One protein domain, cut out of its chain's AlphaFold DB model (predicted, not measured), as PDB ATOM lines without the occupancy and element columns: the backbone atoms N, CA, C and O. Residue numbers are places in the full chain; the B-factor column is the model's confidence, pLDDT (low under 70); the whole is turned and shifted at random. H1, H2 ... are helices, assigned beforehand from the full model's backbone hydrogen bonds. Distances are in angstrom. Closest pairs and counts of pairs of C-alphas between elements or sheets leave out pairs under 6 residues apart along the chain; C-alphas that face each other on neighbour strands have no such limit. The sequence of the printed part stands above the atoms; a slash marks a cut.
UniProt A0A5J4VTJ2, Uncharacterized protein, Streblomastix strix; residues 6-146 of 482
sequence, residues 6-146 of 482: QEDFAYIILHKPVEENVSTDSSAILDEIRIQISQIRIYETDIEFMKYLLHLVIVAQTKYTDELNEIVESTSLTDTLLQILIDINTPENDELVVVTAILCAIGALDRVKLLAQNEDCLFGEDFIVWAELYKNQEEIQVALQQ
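This is residues 6 to 146 of the 482 residues of an uncharacterized protein of Streblomastix strix (UniProt A0A5J4VTJ2). The longest helix, H8, reaches out from a compact body of seven shorter helices, with residues 136 to 146 sticking out as an arm. In the body H3 and H6 run side by side as a core; H2 packs on H3, H5 packs on H6, H4 packs by a few residues on H2 and H3, H7 and the near part of H8 pack on H6, and H1 sits off to one side near H3. The printed part has 141 residues with eight named helices, H1 to H8 in chain order, and no named strand: the class is all helix. It is compact, with a radius of gyration of the C-alphas of 15.1 A and spans of 45 by 42 by 34 A.

Find C-alpha 125 at (17.644, -22.025, 55.330); from there H8, residues 125 to 146, runs 31.6 A to C-alpha 146 at (44.817, -24.903, 39.361). Look next at H6, residues 94 to 105, 16.6 A long, and H3, residues 47 to 61, 20.7 A. H2, residues 26 to 39, covers 20.8 A. Among the shorter ones are H4, residues 65 to 74, 14.1 A long, H5, residues 77 to 87, 15.1 A, and H7, residues 109 to 115, 10.0 A. H1, residues 6 to 14, begins at C-alpha 6, (14.575, -30.474, 41.310).

Start at the hub, H6, which touches four helices. It touches H3 at a shallow tilt of 15 degrees, the same way; their closest C-alphas, Leu 54 and Ile 102, are 5.4 A apart. H8 touches H6 with residues 127 to 131 alone, closest at the C-alphas of Cys 104 and Ala 131, 6.3 A. H6 touches H7 with residues 100 to 104 alone, closest at the C-alphas of Leu 103 and Leu 109, 6.4 A. H5 and H6 form a helical hairpin, with a shallow tilt of 29 degrees, opposite ways; the C-alphas of Leu 85 and Leu 96, the closest, are 6.2 A apart. H2 and H3 form another, closest at the C-alphas of Ile 33 and Leu 56, 6.6 A. H4 only just touches H3, with 3 pairs of C-alphas within 8 A, closest at the C-alphas of Ala 60 and Leu 68, 6.4 A; H3 takes part with residues 57 to 61 alone. H4 also only just touches H2, with 3 such pairs, closest at the C-alphas of Leu 30 and Leu 68, 7.3 A; H2 takes part with residues 30 to 34 alone. H1 is close to H3 but not clearly touching, with the C-alphas of Ile 13 and His 55, the closest, 7.8 A apart. Every O i to N i+4 pair is within hydrogen-bond range in H1, H3, H4, H5, H6, H7 and H8, and 9 of 10 are in H2.

The two C-alphas farthest apart, those of Asp 25 and Glu 119, are 44.9 A from each other. The printed part has no cut, and the link from H1 to H2 is long, with 11 residues. The mean pLDDT of the printed part is 70.0; look for values under 70 at residues 6 to 26, 89 to 93 and 116 to 146.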
ATOM      1  N   GLN A   6      13.191 -30.696  41.757       35.12
ATOM      2  CA  GLN A   6      14.575 -30.474  41.310       35.12
ATOM      3  C   GLN A   6      14.671 -30.174  39.807       35.12
ATOM      4  O   GLN A   6      15.516 -29.370  39.411       35.12
ATOM      5  N   GLU A   7      13.798 -30.761  38.983       34.19
ATOM      6  CA  GLU A   7      13.603 -30.289  37.611       34.19
ATOM      7  C   GLU A   7      12.972 -28.896  37.617       34.19
ATOM      8  O   GLU A   7      13.505 -28.055  36.921       34.19
ATOM      9  N   ASP A   8      11.945 -28.588  38.422       36.09
ATOM     10  CA  ASP A   8      11.301 -27.262  38.437       36.09
ATOM     11  C   ASP A   8      12.293 -26.128  38.784       36.09
ATOM     12  O   ASP A   8      12.303 -25.097  38.109       36.09
ATOM     13  N   PHE A   9      13.208 -26.321  39.745       38.34
ATOM     14  CA  PHE A   9      14.290 -25.356  40.006       38.34
ATOM     15  C   PHE A   9      15.294 -25.258  38.847       38.34
ATOM     16  O   PHE A   9      15.680 -24.154  38.460       38.34
ATOM     17  N   ALA A  10      15.682 -26.383  38.239       37.12
ATOM     18  CA  ALA A  10      16.497 -26.366  37.024       37.12
ATOM     19  C   ALA A  10      15.740 -25.758  35.823       37.12
ATOM     20  O   ALA A  10      16.356 -25.193  34.932       37.12
ATOM     21  N   TYR A  11      14.411 -25.824  35.801       37.72
ATOM     22  CA  TYR A  11      13.523 -25.433  34.707       37.72
ATOM     23  C   TYR A  11      13.192 -23.939  34.749       37.72
ATOM     24  O   TYR A  11      13.157 -23.298  33.698       37.72
ATOM     25  N   ILE A  12      13.073 -23.362  35.950       42.28
ATOM     26  CA  ILE A  12      13.092 -21.909  36.175       42.28
ATOM     27  C   ILE A  12      14.418 -21.301  35.679       42.28
ATOM     28  O   ILE A  12      14.411 -20.196  35.144       42.28
ATOM     29  N   ILE A  13      15.536 -22.026  35.805       43.00
ATOM     30  CA  ILE A  13      16.874 -21.549  35.405       43.00
ATOM     31  C   ILE A  13      17.210 -21.865  33.927       43.00
ATOM     32  O   ILE A  13      17.969 -21.116  33.313       43.00
ATOM     33  N   LEU A  14      16.661 -22.937  33.331       37.41
ATOM     34  CA  LEU A  14      17.090 -23.459  32.017       37.41
ATOM     35  C   LEU A  14      15.981 -23.654  30.962       37.41
ATOM     36  O   LEU A  14      16.309 -23.759  29.778       37.41
ATOM     37  N   HIS A  15      14.699 -23.784  31.333       32.41
ATOM     38  CA  HIS A  15      13.664 -24.354  30.441       32.41
ATOM     39  C   HIS A  15      12.330 -23.603  30.329       32.41
ATOM     40  O   HIS A  15      11.448 -24.047  29.588       32.41
ATOM     41  N   LYS A  16      12.222 -22.396  30.888       34.31
ATOM     42  CA  LYS A  16      11.484 -21.331  30.199       34.31
ATOM     43  C   LYS A  16      12.475 -20.423  29.465       34.31
ATOM     44  O   LYS A  16      13.133 -19.622  30.126       34.31
ATOM     45  N   PRO A  17      12.580 -20.482  28.124       31.61
ATOM     46  CA  PRO A  17      13.075 -19.323  27.404       31.61
ATOM     47  C   PRO A  17      12.099 -18.169  27.658       31.61
ATOM     48  O   PRO A  17      10.902 -18.283  27.387       31.61
ATOM     49  N   VAL A  18      12.609 -17.049  28.162       41.00
ATOM     50  CA  VAL A  18      11.983 -15.757  27.878       41.00
ATOM     51  C   VAL A  18      12.201 -15.552  26.379       41.00
ATOM     52  O   VAL A  18      13.337 -15.353  25.949       41.00
ATOM     53  N   GLU A  19      11.153 -15.719  25.566       39.91
ATOM     54  CA  GLU A  19      11.227 -15.679  24.093       39.91
ATOM     55  C   GLU A  19      11.417 -14.247  23.549       39.91
ATOM     56  O   GLU A  19      10.719 -13.808  22.638       39.91
ATOM     57  N   GLU A  20      12.376 -13.498  24.099       44.38
ATOM     58  CA  GLU A  20      12.615 -12.103  23.742       44.38
ATOM     59  C   GLU A  20      14.109 -11.741  23.756       44.38
ATOM     60  O   GLU A  20      14.673 -11.281  24.740       44.38
ATOM     61  N   ASN A  21      14.743 -11.957  22.598       45.78
ATOM     62  CA  ASN A  21      15.784 -11.104  22.004       45.78
ATOM     63  C   ASN A  21      16.887 -10.520  22.921       45.78
ATOM     64  O   ASN A  21      17.318  -9.390  22.692       45.78
ATOM     65  N   VAL A  22      17.402 -11.274  23.901       49.44
ATOM     66  CA  VAL A  22      18.607 -10.865  24.648       49.44
ATOM     67  C   VAL A  22      19.755 -10.677  23.653       49.44
ATOM     68  O   VAL A  22      20.186 -11.624  22.992       49.44
ATOM     69  N   SER A  23      20.208  -9.430  23.512       50.16
ATOM     70  CA  SER A  23      21.204  -9.048  22.512       50.16
ATOM     71  C   SER A  23      22.515  -9.808  22.707       50.16
ATOM     72  O   SER A  23      22.996  -9.975  23.824       50.16
ATOM     73  N   THR A  24      23.140 -10.224  21.604       55.84
ATOM     74  CA  THR A  24      24.493 -10.801  21.617       55.84
ATOM     75  C   THR A  24      25.601  -9.748  21.747       55.84
ATOM     76  O   THR A  24      26.775 -10.108  21.728       55.84
ATOM     77  N   ASP A  25      25.252  -8.460  21.828       64.94
ATOM     78  CA  ASP A  25      26.192  -7.356  22.037       64.94
ATOM     79  C   ASP A  25      26.467  -7.158  23.538       64.94
ATOM     80  O   ASP A  25      25.543  -6.931  24.321       64.94
ATOM     81  N   SER A  26      27.741  -7.232  23.936       62.03
ATOM     82  CA  SER A  26      28.185  -7.143  25.335       62.03
ATOM     83  C   SER A  26      27.741  -5.858  26.037       62.03
ATOM     84  O   SER A  26      27.445  -5.880  27.230       62.03
ATOM     85  N   SER A  27      27.685  -4.743  25.304       70.12
ATOM     86  CA  SER A  27      27.269  -3.446  25.852       70.12
ATOM     87  C   SER A  27      25.801  -3.455  26.286       70.12
ATOM     88  O   SER A  27      25.475  -3.069  27.406       70.12
ATOM     89  N   ALA A  28      24.930  -4.004  25.437       80.81
ATOM     90  CA  ALA A  28      23.489  -4.027  25.645       80.81
ATOM     91  C   ALA A  28      23.068  -4.818  26.894       80.81
ATOM     92  O   ALA A  28      22.118  -4.420  27.556       80.81
ATOM     93  N   ILE A  29      23.770  -5.901  27.253       85.44
ATOM     94  CA  ILE A  29      23.459  -6.678  28.469       85.44
ATOM     95  C   ILE A  29      23.784  -5.869  29.735       85.44
ATOM     96  O   ILE A  29      22.995  -5.856  30.678       85.44
ATOM     97  N   LEU A  30      24.924  -5.172  29.762       88.06
ATOM     98  CA  LEU A  30      25.346  -4.370  30.915       88.06
ATOM     99  C   LEU A  30      24.516  -3.083  31.055       88.06
ATOM    100  O   LEU A  30      24.160  -2.704  32.170       88.06
ATOM    101  N   ASP A  31      24.156  -2.445  29.939       89.12
ATOM    102  CA  ASP A  31      23.242  -1.297  29.931       89.12
ATOM    103  C   ASP A  31      21.820  -1.702  30.351       89.12
ATOM    104  O   ASP A  31      21.205  -1.002  31.158       89.12
ATOM    105  N   GLU A  32      21.318  -2.859  29.904       90.88
ATOM    106  CA  GLU A  32      20.025  -3.394  30.350       90.88
ATOM    107  C   GLU A  32      20.037  -3.682  31.858       90.88
ATOM    108  O   GLU A  32      19.128  -3.261  32.567       90.88
ATOM    109  N   ILE A  33      21.105  -4.281  32.400       90.19
ATOM    110  CA  ILE A  33      21.266  -4.447  33.855       90.19
ATOM    111  C   ILE A  33      21.201  -3.088  34.573       90.19
ATOM    112  O   ILE A  33      20.468  -2.958  35.553       90.19
ATOM    113  N   ARG A  34      21.890  -2.048  34.081       91.94
ATOM    114  CA  ARG A  34      21.812  -0.691  34.664       91.94
ATOM    115  C   ARG A  34      20.384  -0.118  34.608       91.94
ATOM    116  O   ARG A  34      19.956   0.524  35.572       91.94
ATOM    117  N   ILE A  35      19.627  -0.378  33.538       92.25
ATOM    118  CA  ILE A  35      18.211   0.009  33.404       92.25
ATOM    119  C   ILE A  35      17.347  -0.731  34.435       92.25
ATOM    120  O   ILE A  35      16.630  -0.075  35.193       92.25
ATOM    121  N   GLN A  36      17.453  -2.057  34.527       92.31
ATOM    122  CA  GLN A  36      16.675  -2.878  35.461       92.31
ATOM    123  C   GLN A  36      16.978  -2.508  36.928       92.31
ATOM    124  O   GLN A  36      16.057  -2.298  37.718       92.31
ATOM    125  N   ILE A  37      18.250  -2.284  37.287       92.19
ATOM    126  CA  ILE A  37      18.646  -1.780  38.618       92.19
ATOM    127  C   ILE A  37      17.958  -0.443  38.939       92.19
ATOM    128  O   ILE A  37      17.498  -0.248  40.063       92.19
ATOM    129  N   SER A  38      17.832   0.472  37.968       90.94
ATOM    130  CA  SER A  38      17.163   1.765  38.192       90.94
ATOM    131  C   SER A  38      15.651   1.648  38.443       90.94
ATOM    132  O   SER A  38      15.053   2.554  39.024       90.94
ATOM    133  N   GLN A  39      15.036   0.532  38.037       91.50
ATOM    134  CA  GLN A  39      13.595   0.283  38.133       91.50
ATOM    135  C   GLN A  39      13.208  -0.653  39.288       91.50
ATOM    136  O   GLN A  39      12.027  -0.750  39.613       91.50
ATOM    137  N   ILE A  40      14.170  -1.303  39.954       91.69
ATOM    138  CA  ILE A  40      13.930  -2.396  40.915       91.69
ATOM    139  C   ILE A  40      12.944  -2.066  42.052       91.69
ATOM    140  O   ILE A  40      12.201  -2.939  42.482       91.69
ATOM    141  N   ARG A  41      12.877  -0.805  42.504       88.12
ATOM    142  CA  ARG A  41      11.926  -0.331  43.536       88.12
ATOM    143  C   ARG A  41      10.499  -0.081  43.034       88.12
ATOM    144  O   ARG A  41       9.595   0.098  43.838       88.12
ATOM    145  N   ILE A  42      10.285  -0.038  41.721       90.69
ATOM    146  CA  ILE A  42       8.952   0.044  41.099       90.69
ATOM    147  C   ILE A  42       8.357  -1.367  40.952       90.69
ATOM    148  O   ILE A  42       7.142  -1.539  41.024       90.69
ATOM    149  N   TYR A  43       9.227  -2.366  40.791       88.88
ATOM    150  CA  TYR A  43       8.901  -3.761  40.495       88.88
ATOM    151  C   TYR A  43       9.345  -4.723  41.614       88.88
ATOM    152  O   TYR A  43       9.582  -5.904  41.379       88.88
ATOM    153  N   GLU A  44       9.445  -4.234  42.855       84.50
ATOM    154  CA  GLU A  44       9.950  -5.013  44.000       84.50
ATOM    155  C   GLU A  44       9.061  -6.209  44.392       84.50
ATOM    156  O   GLU A  44       9.527  -7.125  45.063       84.50
ATOM    157  N   THR A  45       7.814  -6.236  43.907       83.19
ATOM    158  CA  THR A  45       6.875  -7.365  44.023       83.19
ATOM    159  C   THR A  45       6.472  -7.951  42.660       83.19
ATOM    160  O   THR A  45       5.384  -8.513  42.538       83.19
ATOM    161  N   ASP A  46       7.274  -7.762  41.607       86.50
ATOM    162  CA  ASP A  46       7.046  -8.383  40.296       86.50
ATOM    163  C   ASP A  46       8.026  -9.546  40.095       86.50
ATOM    164  O   ASP A  46       9.231  -9.380  39.884       86.50
ATOM    165  N   ILE A  47       7.488 -10.761  40.186       82.69
ATOM    166  CA  ILE A  47       8.268 -11.991  40.107       82.69
ATOM    167  C   ILE A  47       8.874 -12.247  38.717       82.69
ATOM    168  O   ILE A  47       9.941 -12.857  38.630       82.69
ATOM    169  N   GLU A  48       8.253 -11.790  37.626       83.88
ATOM    170  CA  GLU A  48       8.800 -12.000  36.278       83.88
ATOM    171  C   GLU A  48       9.893 -10.962  35.972       83.88
ATOM    172  O   GLU A  48      10.931 -11.329  35.419       83.88
ATOM    173  N   PHE A  49       9.739  -9.718  36.443       91.19
ATOM    174  CA  PHE A  49      10.817  -8.718  36.475       91.19
ATOM    175  C   PHE A  49      12.038  -9.237  37.251       91.19
ATOM    176  O   PHE A  49      13.162  -9.216  36.747       91.19
ATOM    177  N   MET A  50      11.829  -9.772  38.460       89.19
ATOM    178  CA  MET A  50      12.921 -10.298  39.286       89.19
ATOM    179  C   MET A  50      13.609 -11.509  38.634       89.19
ATOM    180  O   MET A  50      14.835 -11.613  38.676       89.19
ATOM    181  N   LYS A  51      12.859 -12.403  37.969       85.44
ATOM    182  CA  LYS A  51      13.435 -13.511  37.178       85.44
ATOM    183  C   LYS A  51      14.260 -13.007  35.995       85.44
ATOM    184  O   LYS A  51      15.323 -13.566  35.725       85.44
ATOM    185  N   TYR A  52      13.806 -11.960  35.307       89.25
ATOM    186  CA  TYR A  52      14.542 -11.349  34.200       89.25
ATOM    187  C   TYR A  52      15.859 -10.715  34.673       89.25
ATOM    188  O   TYR A  52      16.915 -11.002  34.108       89.25
ATOM    189  N   LEU A  53      15.828  -9.959  35.776       90.44
ATOM    190  CA  LEU A  53      17.031  -9.412  36.409       90.44
ATOM    191  C   LEU A  53      18.002 -10.523  36.850       90.44
ATOM    192  O   LEU A  53      19.196 -10.430  36.571       90.44
ATOM    193  N   LEU A  54      17.508 -11.606  37.464       89.12
ATOM    194  CA  LEU A  54      18.330 -12.772  37.812       89.12
ATOM    195  C   LEU A  54      18.979 -13.411  36.574       89.12
ATOM    196  O   LEU A  54      20.166 -13.731  36.608       89.12
ATOM    197  N   HIS A  55      18.234 -13.573  35.477       84.69
ATOM    198  CA  HIS A  55      18.769 -14.123  34.233       84.69
ATOM    199  C   HIS A  55      19.904 -13.256  33.670       84.69
ATOM    200  O   HIS A  55      20.976 -13.779  33.361       84.69
ATOM    201  N   LEU A  56      19.707 -11.935  33.597       84.75
ATOM    202  CA  LEU A  56      20.739 -10.997  33.150       84.75
ATOM    203  C   LEU A  56      21.986 -11.048  34.046       84.75
ATOM    204  O   LEU A  56      23.100 -11.133  33.532       84.75
ATOM    205  N   VAL A  57      21.810 -11.063  35.372       87.62
ATOM    206  CA  VAL A  57      22.910 -11.152  36.350       87.62
ATOM    207  C   VAL A  57      23.691 -12.464  36.211       87.62
ATOM    208  O   VAL A  57      24.918 -12.435  36.236       87.62
ATOM    209  N   ILE A  58      23.024 -13.604  35.991       82.81
ATOM    210  CA  ILE A  58      23.695 -14.890  35.728       82.81
ATOM    211  C   ILE A  58      24.476 -14.838  34.406       82.81
ATOM    212  O   ILE A  58      25.645 -15.225  34.362       82.81
ATOM    213  N   VAL A  59      23.871 -14.329  33.326       81.12
ATOM    214  CA  VAL A  59      24.550 -14.203  32.023       81.12
ATOM    215  C   VAL A  59      25.772 -13.287  32.128       81.12
ATOM    216  O   VAL A  59      26.823 -13.627  31.581       81.12
ATOM    217  N   ALA A  60      25.668 -12.179  32.865       82.88
ATOM    218  CA  ALA A  60      26.782 -11.276  33.117       82.88
ATOM    219  C   ALA A  60      27.867 -11.913  33.997       82.88
ATOM    220  O   ALA A  60      29.033 -11.838  33.618       82.88
ATOM    221  N   GLN A  61      27.528 -12.641  35.070       81.94
ATOM    222  CA  GLN A  61      28.533 -13.364  35.865       81.94
ATOM    223  C   GLN A  61      29.366 -14.343  35.026       81.94
ATOM    224  O   GLN A  61      30.567 -14.463  35.231       81.94
ATOM    225  N   THR A  62      28.762 -15.009  34.035       76.38
ATOM    226  CA  THR A  62      29.483 -15.970  33.175       76.38
ATOM    227  C   THR A  62      30.381 -15.349  32.093       76.38
ATOM    228  O   THR A  62      31.021 -16.099  31.355       76.38
ATOM    229  N   LYS A  63      30.397 -14.016  31.923       79.81
ATOM    230  CA  LYS A  63      31.029 -13.351  30.757       79.81
ATOM    231  C   LYS A  63      31.708 -12.005  31.027       79.81
ATOM    232  O   LYS A  63      32.630 -11.661  30.295       79.81
ATOM    233  N   TYR A  64      31.217 -11.256  32.008       84.94
ATOM    234  CA  TYR A  64      31.514  -9.844  32.278       84.94
ATOM    235  C   TYR A  64      31.611  -9.622  33.800       84.94
ATOM    236  O   TYR A  64      30.962  -8.742  34.367       84.94
ATOM    237  N   THR A  65      32.323 -10.520  34.491       83.94
ATOM    238  CA  THR A  65      32.397 -10.583  35.960       83.94
ATOM    239  C   THR A  65      32.898  -9.271  36.563       83.94
ATOM    240  O   THR A  65      32.295  -8.757  37.503       83.94
ATOM    241  N   ASP A  66      33.962  -8.698  35.998       86.50
ATOM    242  CA  ASP A  66      34.582  -7.472  36.506       86.50
ATOM    243  C   ASP A  66      33.685  -6.247  36.265       86.50
ATOM    244  O   ASP A  66      33.499  -5.428  37.166       86.50
ATOM    245  N   GLU A  67      33.053  -6.142  35.092       90.12
ATOM    246  CA  GLU A  67      32.133  -5.046  34.767       90.12
ATOM    247  C   GLU A  67      30.815  -5.137  35.554       90.12
ATOM    248  O   GLU A  67      30.243  -4.113  35.936       90.12
ATOM    249  N   LEU A  68      30.335  -6.352  35.838       89.06
ATOM    250  CA  LEU A  68      29.202  -6.575  36.734       89.06
ATOM    251  C   LEU A  68      29.557  -6.186  38.173       89.06
ATOM    252  O   LEU A  68      28.753  -5.526  38.827       89.06
ATOM    253  N   ASN A  69      30.754  -6.533  38.652       88.31
ATOM    254  CA  ASN A  69      31.229  -6.108  39.968       88.31
ATOM    255  C   ASN A  69      31.337  -4.573  40.047       88.31
ATOM    256  O   ASN A  69      30.850  -3.990  41.013       88.31
ATOM    257  N   GLU A  70      31.837  -3.891  39.005       90.50
ATOM    258  CA  GLU A  70      31.825  -2.419  38.938       90.50
ATOM    259  C   GLU A  70      30.391  -1.856  39.011       90.50
ATOM    260  O   GLU A  70      30.140  -0.874  39.709       90.50
ATOM    261  N   ILE A  71      29.412  -2.481  38.345       89.12
ATOM    262  CA  ILE A  71      27.992  -2.095  38.447       89.12
ATOM    263  C   ILE A  71      27.450  -2.314  39.870       89.12
ATOM    264  O   ILE A  71      26.730  -1.459  40.388       89.12
ATOM    265  N   VAL A  72      27.792  -3.428  40.519       89.62
ATOM    266  CA  VAL A  72      27.348  -3.765  41.882       89.62
ATOM    267  C   VAL A  72      27.967  -2.830  42.928       89.62
ATOM    268  O   VAL A  72      27.277  -2.458  43.874       89.62
ATOM    269  N   GLU A  73      29.221  -2.405  42.755       88.56
ATOM    270  CA  GLU A  73      29.899  -1.449  43.644       88.56
ATOM    271  C   GLU A  73      29.496   0.014  43.385       88.56
ATOM    272  O   GLU A  73      29.409   0.810  44.321       88.56
ATOM    273  N   SER A  74      29.227   0.390  42.127       88.00
ATOM    274  CA  SER A  74      28.831   1.760  41.751       88.00
ATOM    275  C   SER A  74      27.334   2.055  41.918       88.00
ATOM    276  O   SER A  74      26.916   3.207  41.764       88.00
ATOM    277  N   THR A  75      26.519   1.054  42.260       88.81
ATOM    278  CA  THR A  75      25.078   1.201  42.519       88.81
ATOM    279  C   THR A  75      24.705   0.740  43.926       88.81
ATOM    280  O   THR A  75      25.404  -0.040  44.561       88.81
ATOM    281  N   SER A  76      23.545   1.167  44.427       89.00
ATOM    282  CA  SER A  76      23.000   0.669  45.697       89.00
ATOM    283  C   SER A  76      22.309  -0.698  45.566       89.00
ATOM    284  O   SER A  76      21.456  -1.011  46.398       89.00
ATOM    285  N   LEU A  77      22.599  -1.498  44.527       90.44
ATOM    286  CA  LEU A  77      21.849  -2.720  44.204       90.44
ATOM    287  C   LEU A  77      21.779  -3.681  45.396       90.44
ATOM    288  O   LEU A  77      20.688  -4.081  45.796       90.44
ATOM    289  N   THR A  78      22.925  -3.992  46.002       90.88
ATOM    290  CA  THR A  78      23.011  -4.914  47.142       90.88
ATOM    291  C   THR A  78      22.190  -4.430  48.337       90.88
ATOM    292  O   THR A  78      21.425  -5.204  48.904       90.88
ATOM    293  N   ASP A  79      22.285  -3.149  48.704       91.06
ATOM    294  CA  ASP A  79      21.502  -2.582  49.815       91.06
ATOM    295  C   ASP A  79      20.001  -2.534  49.494       91.06
ATOM    296  O   ASP A  79      19.162  -2.748  50.369       91.06
ATOM    297  N   THR A  80      19.659  -2.296  48.226       90.69
ATOM    298  CA  THR A  80      18.274  -2.233  47.749       90.69
ATOM    299  C   THR A  80      17.624  -3.613  47.788       90.69
ATOM    300  O   THR A  80      16.548  -3.750  48.360       90.69
ATOM    301  N   LEU A  81      18.301  -4.642  47.268       90.31
ATOM    302  CA  LEU A  81      17.869  -6.040  47.338       90.31
ATOM    303  C   LEU A  81      17.786  -6.552  48.781       90.31
ATOM    304  O   LEU A  81      16.836  -7.252  49.111       90.31
ATOM    305  N   LEU A  82      18.742  -6.206  49.652       88.19
ATOM    306  CA  LEU A  82      18.696  -6.598  51.067       88.19
ATOM    307  C   LEU A  82      17.509  -5.958  51.798       88.19
ATOM    308  O   LEU A  82      16.893  -6.619  52.628       88.19
ATOM    309  N   GLN A  83      17.157  -4.708  51.480       88.25
ATOM    310  CA  GLN A  83      15.966  -4.078  52.047       88.25
ATOM    311  C   GLN A  83      14.676  -4.675  51.464       88.25
ATOM    312  O   GLN A  83      13.795  -5.006  52.243       88.25
ATOM    313  N   ILE A  84      14.589  -4.906  50.146       87.56
ATOM    314  CA  ILE A  84      13.455  -5.624  49.527       87.56
ATOM    315  C   ILE A  84      13.277  -7.005  50.174       87.56
ATOM    316  O   ILE A  84      12.158  -7.384  50.497       87.56
ATOM    317  N   LEU A  85      14.370  -7.732  50.433       84.06
ATOM    318  CA  LEU A  85      14.327  -9.009  51.143       84.06
ATOM    319  C   LEU A  85      13.700  -8.843  52.535       84.06
ATOM    320  O   LEU A  85      12.733  -9.534  52.829       84.06
ATOM    321  N   ILE A  86      14.187  -7.895  53.350       83.81
ATOM    322  CA  ILE A  86      13.623  -7.569  54.680       83.81
ATOM    323  C   ILE A  86      12.131  -7.201  54.599       83.81
ATOM    324  O   ILE A  86      11.360  -7.597  55.472       83.81
ATOM    325  N   ASP A  87      11.726  -6.466  53.562       82.38
ATOM    326  CA  ASP A  87      10.351  -6.008  53.355       82.38
ATOM    327  C   ASP A  87       9.394  -7.180  52.984       82.38
ATOM    328  O   ASP A  87       8.188  -7.102  53.250       82.38
ATOM    329  N   ILE A  88       9.904  -8.304  52.448       79.50
ATOM    330  CA  ILE A  88       9.130  -9.528  52.143       79.50
ATOM    331  C   ILE A  88       8.870 -10.338  53.427       79.50
ATOM    332  O   ILE A  88       9.547 -11.306  53.768       79.50
ATOM    333  N   ASN A  89       7.810  -9.957  54.137       60.00
ATOM    334  CA  ASN A  89       7.386 -10.530  55.422       60.00
ATOM    335  C   ASN A  89       6.721 -11.936  55.329       60.00
ATOM    336  O   ASN A  89       5.887 -12.290  56.167       60.00
ATOM    337  N   THR A  90       7.020 -12.739  54.299       60.03
ATOM    338  CA  THR A  90       6.399 -14.059  54.058       60.03
ATOM    339  C   THR A  90       7.405 -15.096  53.527       60.03
ATOM    340  O   THR A  90       7.921 -14.932  52.424       60.03
ATOM    341  N   PRO A  91       7.641 -16.225  54.234       54.56
ATOM    342  CA  PRO A  91       8.633 -17.237  53.835       54.56
ATOM    343  C   PRO A  91       8.248 -18.065  52.595       54.56
ATOM    344  O   PRO A  91       9.066 -18.836  52.102       54.56
ATOM    345  N   GLU A  92       7.009 -17.943  52.107       54.84
ATOM    346  CA  GLU A  92       6.465 -18.697  50.963       54.84
ATOM    347  C   GLU A  92       6.354 -17.855  49.668       54.84
ATOM    348  O   GLU A  92       5.647 -18.260  48.747       54.84
ATOM    349  N   ASN A  93       7.012 -16.689  49.585       68.75
ATOM    350  CA  ASN A  93       7.059 -15.869  48.364       68.75
ATOM    351  C   ASN A  93       8.141 -16.365  47.388       68.75
ATOM    352  O   ASN A  93       9.301 -16.513  47.776       68.75
ATOM    353  N   ASP A  94       7.811 -16.511  46.103       70.62
ATOM    354  CA  ASP A  94       8.806 -16.812  45.060       70.62
ATOM    355  C   ASP A  94       9.804 -15.644  44.890       70.62
ATOM    356  O   ASP A  94      10.976 -15.843  44.571       70.62
ATOM    357  N   GLU A  95       9.367 -14.416  45.170       78.31
ATOM    358  CA  GLU A  95      10.170 -13.191  45.138       78.31
ATOM    359  C   GLU A  95      11.312 -13.248  46.158       78.31
ATOM    360  O   GLU A  95      12.424 -12.828  45.851       78.31
ATOM    361  N   LEU A  96      11.080 -13.845  47.334       79.12
ATOM    362  CA  LEU A  96      12.096 -14.067  48.369       79.12
ATOM    363  C   LEU A  96      13.226 -14.948  47.820       79.12
ATOM    364  O   LEU A  96      14.408 -14.626  47.967       79.12
ATOM    365  N   VAL A  97      12.854 -16.036  47.141       77.31
ATOM    366  CA  VAL A  97      13.777 -16.991  46.516       77.31
ATOM    367  C   VAL A  97      14.605 -16.301  45.429       77.31
ATOM    368  O   VAL A  97      15.831 -16.411  45.428       77.31
ATOM    369  N   VAL A  98      13.963 -15.535  44.541       81.75
ATOM    370  CA  VAL A  98      14.640 -14.867  43.418       81.75
ATOM    371  C   VAL A  98      15.511 -13.689  43.879       81.75
ATOM    372  O   VAL A  98      16.654 -13.585  43.442       81.75
ATOM    373  N   VAL A  99      15.053 -12.853  44.817       86.38
ATOM    374  CA  VAL A  99      15.864 -11.771  45.416       86.38
ATOM    375  C   VAL A  99      17.093 -12.341  46.132       86.38
ATOM    376  O   VAL A  99      18.199 -11.819  45.973       86.38
ATOM    377  N   THR A 100      16.939 -13.459  46.851       83.19
ATOM    378  CA  THR A 100      18.074 -14.154  47.481       83.19
ATOM    379  C   THR A 100      19.031 -14.734  46.432       83.19
ATOM    380  O   THR A 100      20.247 -14.640  46.605       83.19
ATOM    381  N   ALA A 101      18.519 -15.267  45.318       83.25
ATOM    382  CA  ALA A 101      19.335 -15.745  44.202       83.25
ATOM    383  C   ALA A 101      20.185 -14.625  43.579       83.25
ATOM    384  O   ALA A 101      21.387 -14.820  43.394       83.25
ATOM    385  N   ILE A 102      19.600 -13.445  43.329       88.19
ATOM    386  CA  ILE A 102      20.328 -12.280  42.796       88.19
ATOM    387  C   ILE A 102      21.423 -11.857  43.783       88.19
ATOM    388  O   ILE A 102      22.575 -11.708  43.386       88.19
ATOM    389  N   LEU A 103      21.095 -11.737  45.077       88.00
ATOM    390  CA  LEU A 103      22.061 -11.394  46.131       88.00
ATOM    391  C   LEU A 103      23.236 -12.377  46.210       88.00
ATOM    392  O   LEU A 103      24.374 -11.959  46.419       88.00
ATOM    393  N   CYS A 104      22.986 -13.674  46.023       84.12
ATOM    394  CA  CYS A 104      24.048 -14.676  45.990       84.12
ATOM    395  C   CYS A 104      24.894 -14.565  44.713       84.12
ATOM    396  O   CYS A 104      26.118 -14.628  44.799       84.12
ATOM    397  N   ALA A 105      24.263 -14.337  43.556       84.06
ATOM    398  CA  ALA A 105      24.945 -14.173  42.273       84.06
ATOM    399  C   ALA A 105      25.797 -12.890  42.186       84.06
ATOM    400  O   ALA A 105      26.758 -12.864  41.431       84.06
ATOM    401  N   ILE A 106      25.507 -11.849  42.977       88.69
ATOM    402  CA  ILE A 106      26.363 -10.647  43.113       88.69
ATOM    403  C   ILE A 106      27.327 -10.716  44.316       88.69
ATOM    404  O   ILE A 106      27.800  -9.693  44.802       88.69
ATOM    405  N   GLY A 107      27.592 -11.915  44.849       84.69
ATOM    406  CA  GLY A 107      28.577 -12.138  45.916       84.69
ATOM    407  C   GLY A 107      28.154 -11.691  47.325       84.69
ATOM    408  O   GLY A 107      28.897 -11.896  48.283       84.69
ATOM    409  N   ALA A 108      26.946 -11.152  47.513       85.81
ATOM    410  CA  ALA A 108      26.468 -10.612  48.792       85.81
ATOM    411  C   ALA A 108      26.028 -11.680  49.823       85.81
ATOM    412  O   ALA A 108      25.401 -11.349  50.835       85.81
ATOM    413  N   LEU A 109      26.373 -12.955  49.605       81.06
ATOM    414  CA  LEU A 109      25.968 -14.105  50.425       81.06
ATOM    415  C   LEU A 109      26.234 -13.907  51.926       81.06
ATOM    416  O   LEU A 109      25.364 -14.194  52.746       81.06
ATOM    417  N   ASP A 110      27.395 -13.383  52.316       77.62
ATOM    418  CA  ASP A 110      27.716 -13.222  53.741       77.62
ATOM    419  C   ASP A 110      26.873 -12.114  54.416       77.62
ATOM    420  O   ASP A 110      26.622 -12.176  55.621       77.62
ATOM    421  N   ARG A 111      26.319 -11.165  53.641       80.44
ATOM    422  CA  ARG A 111      25.319 -10.192  54.124       80.44
ATOM    423  C   ARG A 111      23.938 -10.835  54.285       80.44
ATOM    424  O   ARG A 111      23.270 -10.577  55.283       80.44
ATOM    425  N   VAL A 112      23.543 -11.726  53.369       77.81
ATOM    426  CA  VAL A 112      22.320 -12.547  53.499       77.81
ATOM    427  C   VAL A 112      22.397 -13.436  54.745       77.81
ATOM    428  O   VAL A 112      21.458 -13.468  55.541       77.81
ATOM    429  N   LYS A 113      23.539 -14.098  54.978       72.94
ATOM    430  CA  LYS A 113      23.775 -14.911  56.184       72.94
ATOM    431  C   LYS A 113      23.705 -14.100  57.476       72.94
ATOM    432  O   LYS A 113      23.314 -14.662  58.495       72.94
ATOM    433  N   LEU A 114      24.088 -12.820  57.453       75.31
ATOM    434  CA  LEU A 114      23.978 -11.928  58.609       75.31
ATOM    435  C   LEU A 114      22.521 -11.516  58.879       75.31
ATOM    436  O   LEU A 114      22.118 -11.481  60.038       75.31
ATOM    437  N   LEU A 115      21.712 -11.265  57.841       70.38
ATOM    438  CA  LEU A 115      20.274 -11.016  58.015       70.38
ATOM    439  C   LEU A 115      19.547 -12.245  58.577       70.38
ATOM    440  O   LEU A 115      18.808 -12.120  59.547       70.38
ATOM    441  N   ALA A 116      19.823 -13.434  58.037       65.62
ATOM    442  CA  ALA A 116      19.235 -14.700  58.487       65.62
ATOM    443  C   ALA A 116      19.704 -15.172  59.885       65.62
ATOM    444  O   ALA A 116      19.315 -16.250  60.333       65.62
ATOM    445  N   GLN A 117      20.550 -14.398  60.575       60.31
ATOM    446  CA  GLN A 117      20.913 -14.612  61.982       60.31
ATOM    447  C   GLN A 117      20.096 -13.748  62.958       60.31
ATOM    448  O   GLN A 117      20.185 -13.971  64.165       60.31
ATOM    449  N   ASN A 118      19.302 -12.788  62.470       58.78
ATOM    450  CA  ASN A 118      18.405 -11.994  63.309       58.78
ATOM    451  C   ASN A 118      17.082 -12.742  63.536       58.78
ATOM    452  O   ASN A 118      16.488 -13.257  62.592       58.78
ATOM    453  N   GLU A 119      16.606 -12.771  64.784       46.62
ATOM    454  CA  GLU A 119      15.463 -13.602  65.208       46.62
ATOM    455  C   GLU A 119      14.119 -13.213  64.550       46.62
ATOM    456  O   GLU A 119      13.205 -14.034  64.506       46.62
ATOM    457  N   ASP A 120      14.015 -12.002  63.990       50.22
ATOM    458  CA  ASP A 120      12.822 -11.485  63.299       50.22
ATOM    459  C   ASP A 120      12.758 -11.837  61.791       50.22
ATOM    460  O   ASP A 120      11.769 -11.530  61.123       50.22
ATOM    461  N   CYS A 121      13.801 -12.450  61.212       49.84
ATOM    462  CA  CYS A 121      13.939 -12.627  59.761       49.84
ATOM    463  C   CYS A 121      13.543 -14.038  59.276       49.84
ATOM    464  O   CYS A 121      14.260 -15.010  59.494       49.84
ATOM    465  N   LEU A 122      12.437 -14.148  58.528       50.47
ATOM    466  CA  LEU A 122      11.840 -15.422  58.076       50.47
ATOM    467  C   LEU A 122      12.501 -16.057  56.823       50.47
ATOM    468  O   LEU A 122      11.883 -16.876  56.145       50.47
ATOM    469  N   PHE A 123      13.740 -15.693  56.480       53.88
ATOM    470  CA  PHE A 123      14.373 -16.084  55.210       53.88
ATOM    471  C   PHE A 123      14.928 -17.520  55.237       53.88
ATOM    472  O   PHE A 123      15.582 -17.940  56.190       53.88
ATOM    473  N   GLY A 124      14.632 -18.296  54.188       48.84
ATOM    474  CA  GLY A 124      14.734 -19.759  54.215       48.84
ATOM    475  C   GLY A 124      16.156 -20.332  54.282       48.84
ATOM    476  O   GLY A 124      17.005 -20.034  53.439       48.84
ATOM    477  N   GLU A 125      16.384 -21.263  55.222       47.22
ATOM    478  CA  GLU A 125      17.644 -22.025  55.330       47.22
ATOM    479  C   GLU A 125      18.026 -22.743  54.027       47.22
ATOM    480  O   GLU A 125      19.211 -22.848  53.702       47.22
ATOM    481  N   ASP A 126      17.030 -23.232  53.282       46.28
ATOM    482  CA  ASP A 126      17.223 -24.029  52.068       46.28
ATOM    483  C   ASP A 126      17.997 -23.254  50.983       46.28
ATOM    484  O   ASP A 126      18.826 -23.835  50.278       46.28
ATOM    485  N   PHE A 127      17.827 -21.926  50.905       48.38
ATOM    486  CA  PHE A 127      18.563 -21.104  49.941       48.38
ATOM    487  C   PHE A 127      20.003 -20.807  50.381       48.38
ATOM    488  O   PHE A 127      20.911 -20.761  49.551       48.38
ATOM    489  N   ILE A 128      20.256 -20.695  51.690       49.34
ATOM    490  CA  ILE A 128      21.624 -20.583  52.224       49.34
ATOM    491  C   ILE A 128      22.407 -21.868  51.919       49.34
ATOM    492  O   ILE A 128      23.579 -21.801  51.550       49.34
ATOM    493  N   VAL A 129      21.756 -23.035  51.993       44.09
ATOM    494  CA  VAL A 129      22.356 -24.323  51.602       44.09
ATOM    495  C   VAL A 129      22.655 -24.383  50.098       44.09
ATOM    496  O   VAL A 129      23.705 -24.909  49.725       44.09
ATOM    497  N   TRP A 130      21.792 -23.827  49.238       45.69
ATOM    498  CA  TRP A 130      22.050 -23.726  47.794       45.69
ATOM    499  C   TRP A 130      23.231 -22.797  47.477       45.69
ATOM    500  O   TRP A 130      24.146 -23.188  46.754       45.69
ATOM    501  N   ALA A 131      23.273 -21.606  48.074       45.06
ATOM    502  CA  ALA A 131      24.353 -20.649  47.851       45.06
ATOM    503  C   ALA A 131      25.704 -21.140  48.408       45.06
ATOM    504  O   ALA A 131      26.750 -20.924  47.798       45.06
ATOM    505  N   GLU A 132      25.696 -21.874  49.528       44.25
ATOM    506  CA  GLU A 132      26.881 -22.599  49.995       44.25
ATOM    507  C   GLU A 132      27.303 -23.707  49.023       44.25
ATOM    508  O   GLU A 132      28.501 -23.877  48.808       44.25
ATOM    509  N   LEU A 133      26.374 -24.448  48.409       44.88
ATOM    510  CA  LEU A 133      26.717 -25.437  47.380       44.88
ATOM    511  C   LEU A 133      27.351 -24.781  46.144       44.88
ATOM    512  O   LEU A 133      28.367 -25.287  45.677       44.88
ATOM    513  N   TYR A 134      26.816 -23.652  45.670       44.69
ATOM    514  CA  TYR A 134      27.356 -22.934  44.512       44.69
ATOM    515  C   TYR A 134      28.778 -22.414  44.773       44.69
ATOM    516  O   TYR A 134      29.696 -22.736  44.021       44.69
ATOM    517  N   LYS A 135      29.002 -21.728  45.905       48.75
ATOM    518  CA  LYS A 135      30.340 -21.249  46.295       48.75
ATOM    519  C   LYS A 135      31.351 -22.392  46.466       48.75
ATOM    520  O   LYS A 135      32.486 -22.279  46.019       48.75
ATOM    521  N   ASN A 136      30.939 -23.531  47.034       47.75
ATOM    522  CA  ASN A 136      31.804 -24.716  47.097       47.75
ATOM    523  C   ASN A 136      32.095 -25.302  45.699       47.75
ATOM    524  O   ASN A 136      33.191 -25.808  45.483       47.75
ATOM    525  N   GLN A 137      31.156 -25.256  44.744       46.03
ATOM    526  CA  GLN A 137      31.421 -25.689  43.364       46.03
ATOM    527  C   GLN A 137      32.408 -24.764  42.646       46.03
ATOM    528  O   GLN A 137      33.263 -25.262  41.920       46.03
ATOM    529  N   GLU A 138      32.322 -23.455  42.868       47.06
ATOM    530  CA  GLU A 138      33.259 -22.463  42.334       47.06
ATOM    531  C   GLU A 138      34.669 -22.651  42.919       47.06
ATOM    532  O   GLU A 138      35.631 -22.811  42.169       47.06
ATOM    533  N   GLU A 139      34.791 -22.779  44.247       45.94
ATOM    534  CA  GLU A 139      36.056 -23.101  44.928       45.94
ATOM    535  C   GLU A 139      36.659 -24.436  44.428       45.94
ATOM    536  O   GLU A 139      37.871 -24.533  44.218       45.94
ATOM    537  N   ILE A 140      35.826 -25.450  44.153       41.69
ATOM    538  CA  ILE A 140      36.253 -26.730  43.559       41.69
ATOM    539  C   ILE A 140      36.685 -26.572  42.091       41.69
ATOM    540  O   ILE A 140      37.678 -27.181  41.697       41.69
ATOM    541  N   GLN A 141      35.994 -25.773  41.274       45.62
ATOM    542  CA  GLN A 141      36.393 -25.529  39.880       45.62
ATOM    543  C   GLN A 141      37.716 -24.764  39.803       45.62
ATOM    544  O   GLN A 141      38.602 -25.167  39.050       45.62
ATOM    545  N   VAL A 142      37.905 -23.742  40.644       56.12
ATOM    546  CA  VAL A 142      39.178 -23.018  40.772       56.12
ATOM    547  C   VAL A 142      40.304 -23.968  41.196       56.12
ATOM    548  O   VAL A 142      41.372 -23.954  40.583       56.12
ATOM    549  N   ALA A 143      40.071 -24.851  42.175       40.38
ATOM    550  CA  ALA A 143      41.057 -25.850  42.592       40.38
ATOM    551  C   ALA A 143      41.379 -26.875  41.481       40.38
ATOM    552  O   ALA A 143      42.546 -27.191  41.253       40.38
ATOM    553  N   LEU A 144      40.374 -27.366  40.749       44.31
ATOM    554  CA  LEU A 144      40.567 -28.285  39.620       44.31
ATOM    555  C   LEU A 144      41.326 -27.626  38.461       44.31
ATOM    556  O   LEU A 144      42.190 -28.261  37.860       44.31
ATOM    557  N   GLN A 145      41.064 -26.351  38.173       48.88
ATOM    558  CA  GLN A 145      41.764 -25.624  37.117       48.88
ATOM    559  C   GLN A 145      43.199 -25.252  37.528       48.88
ATOM    560  O   GLN A 145      44.103 -25.285  36.695       48.88
ATOM    561  N   GLN A 146      43.456 -24.998  38.817       51.75
ATOM    562  CA  GLN A 146      44.817 -24.903  39.361       51.75
ATOM    563  C   GLN A 146      45.579 -26.236  39.245       51.75
ATOM    564  O   GLN A 146      46.754 -26.232  38.876       51.75
TER     565      GLN A 146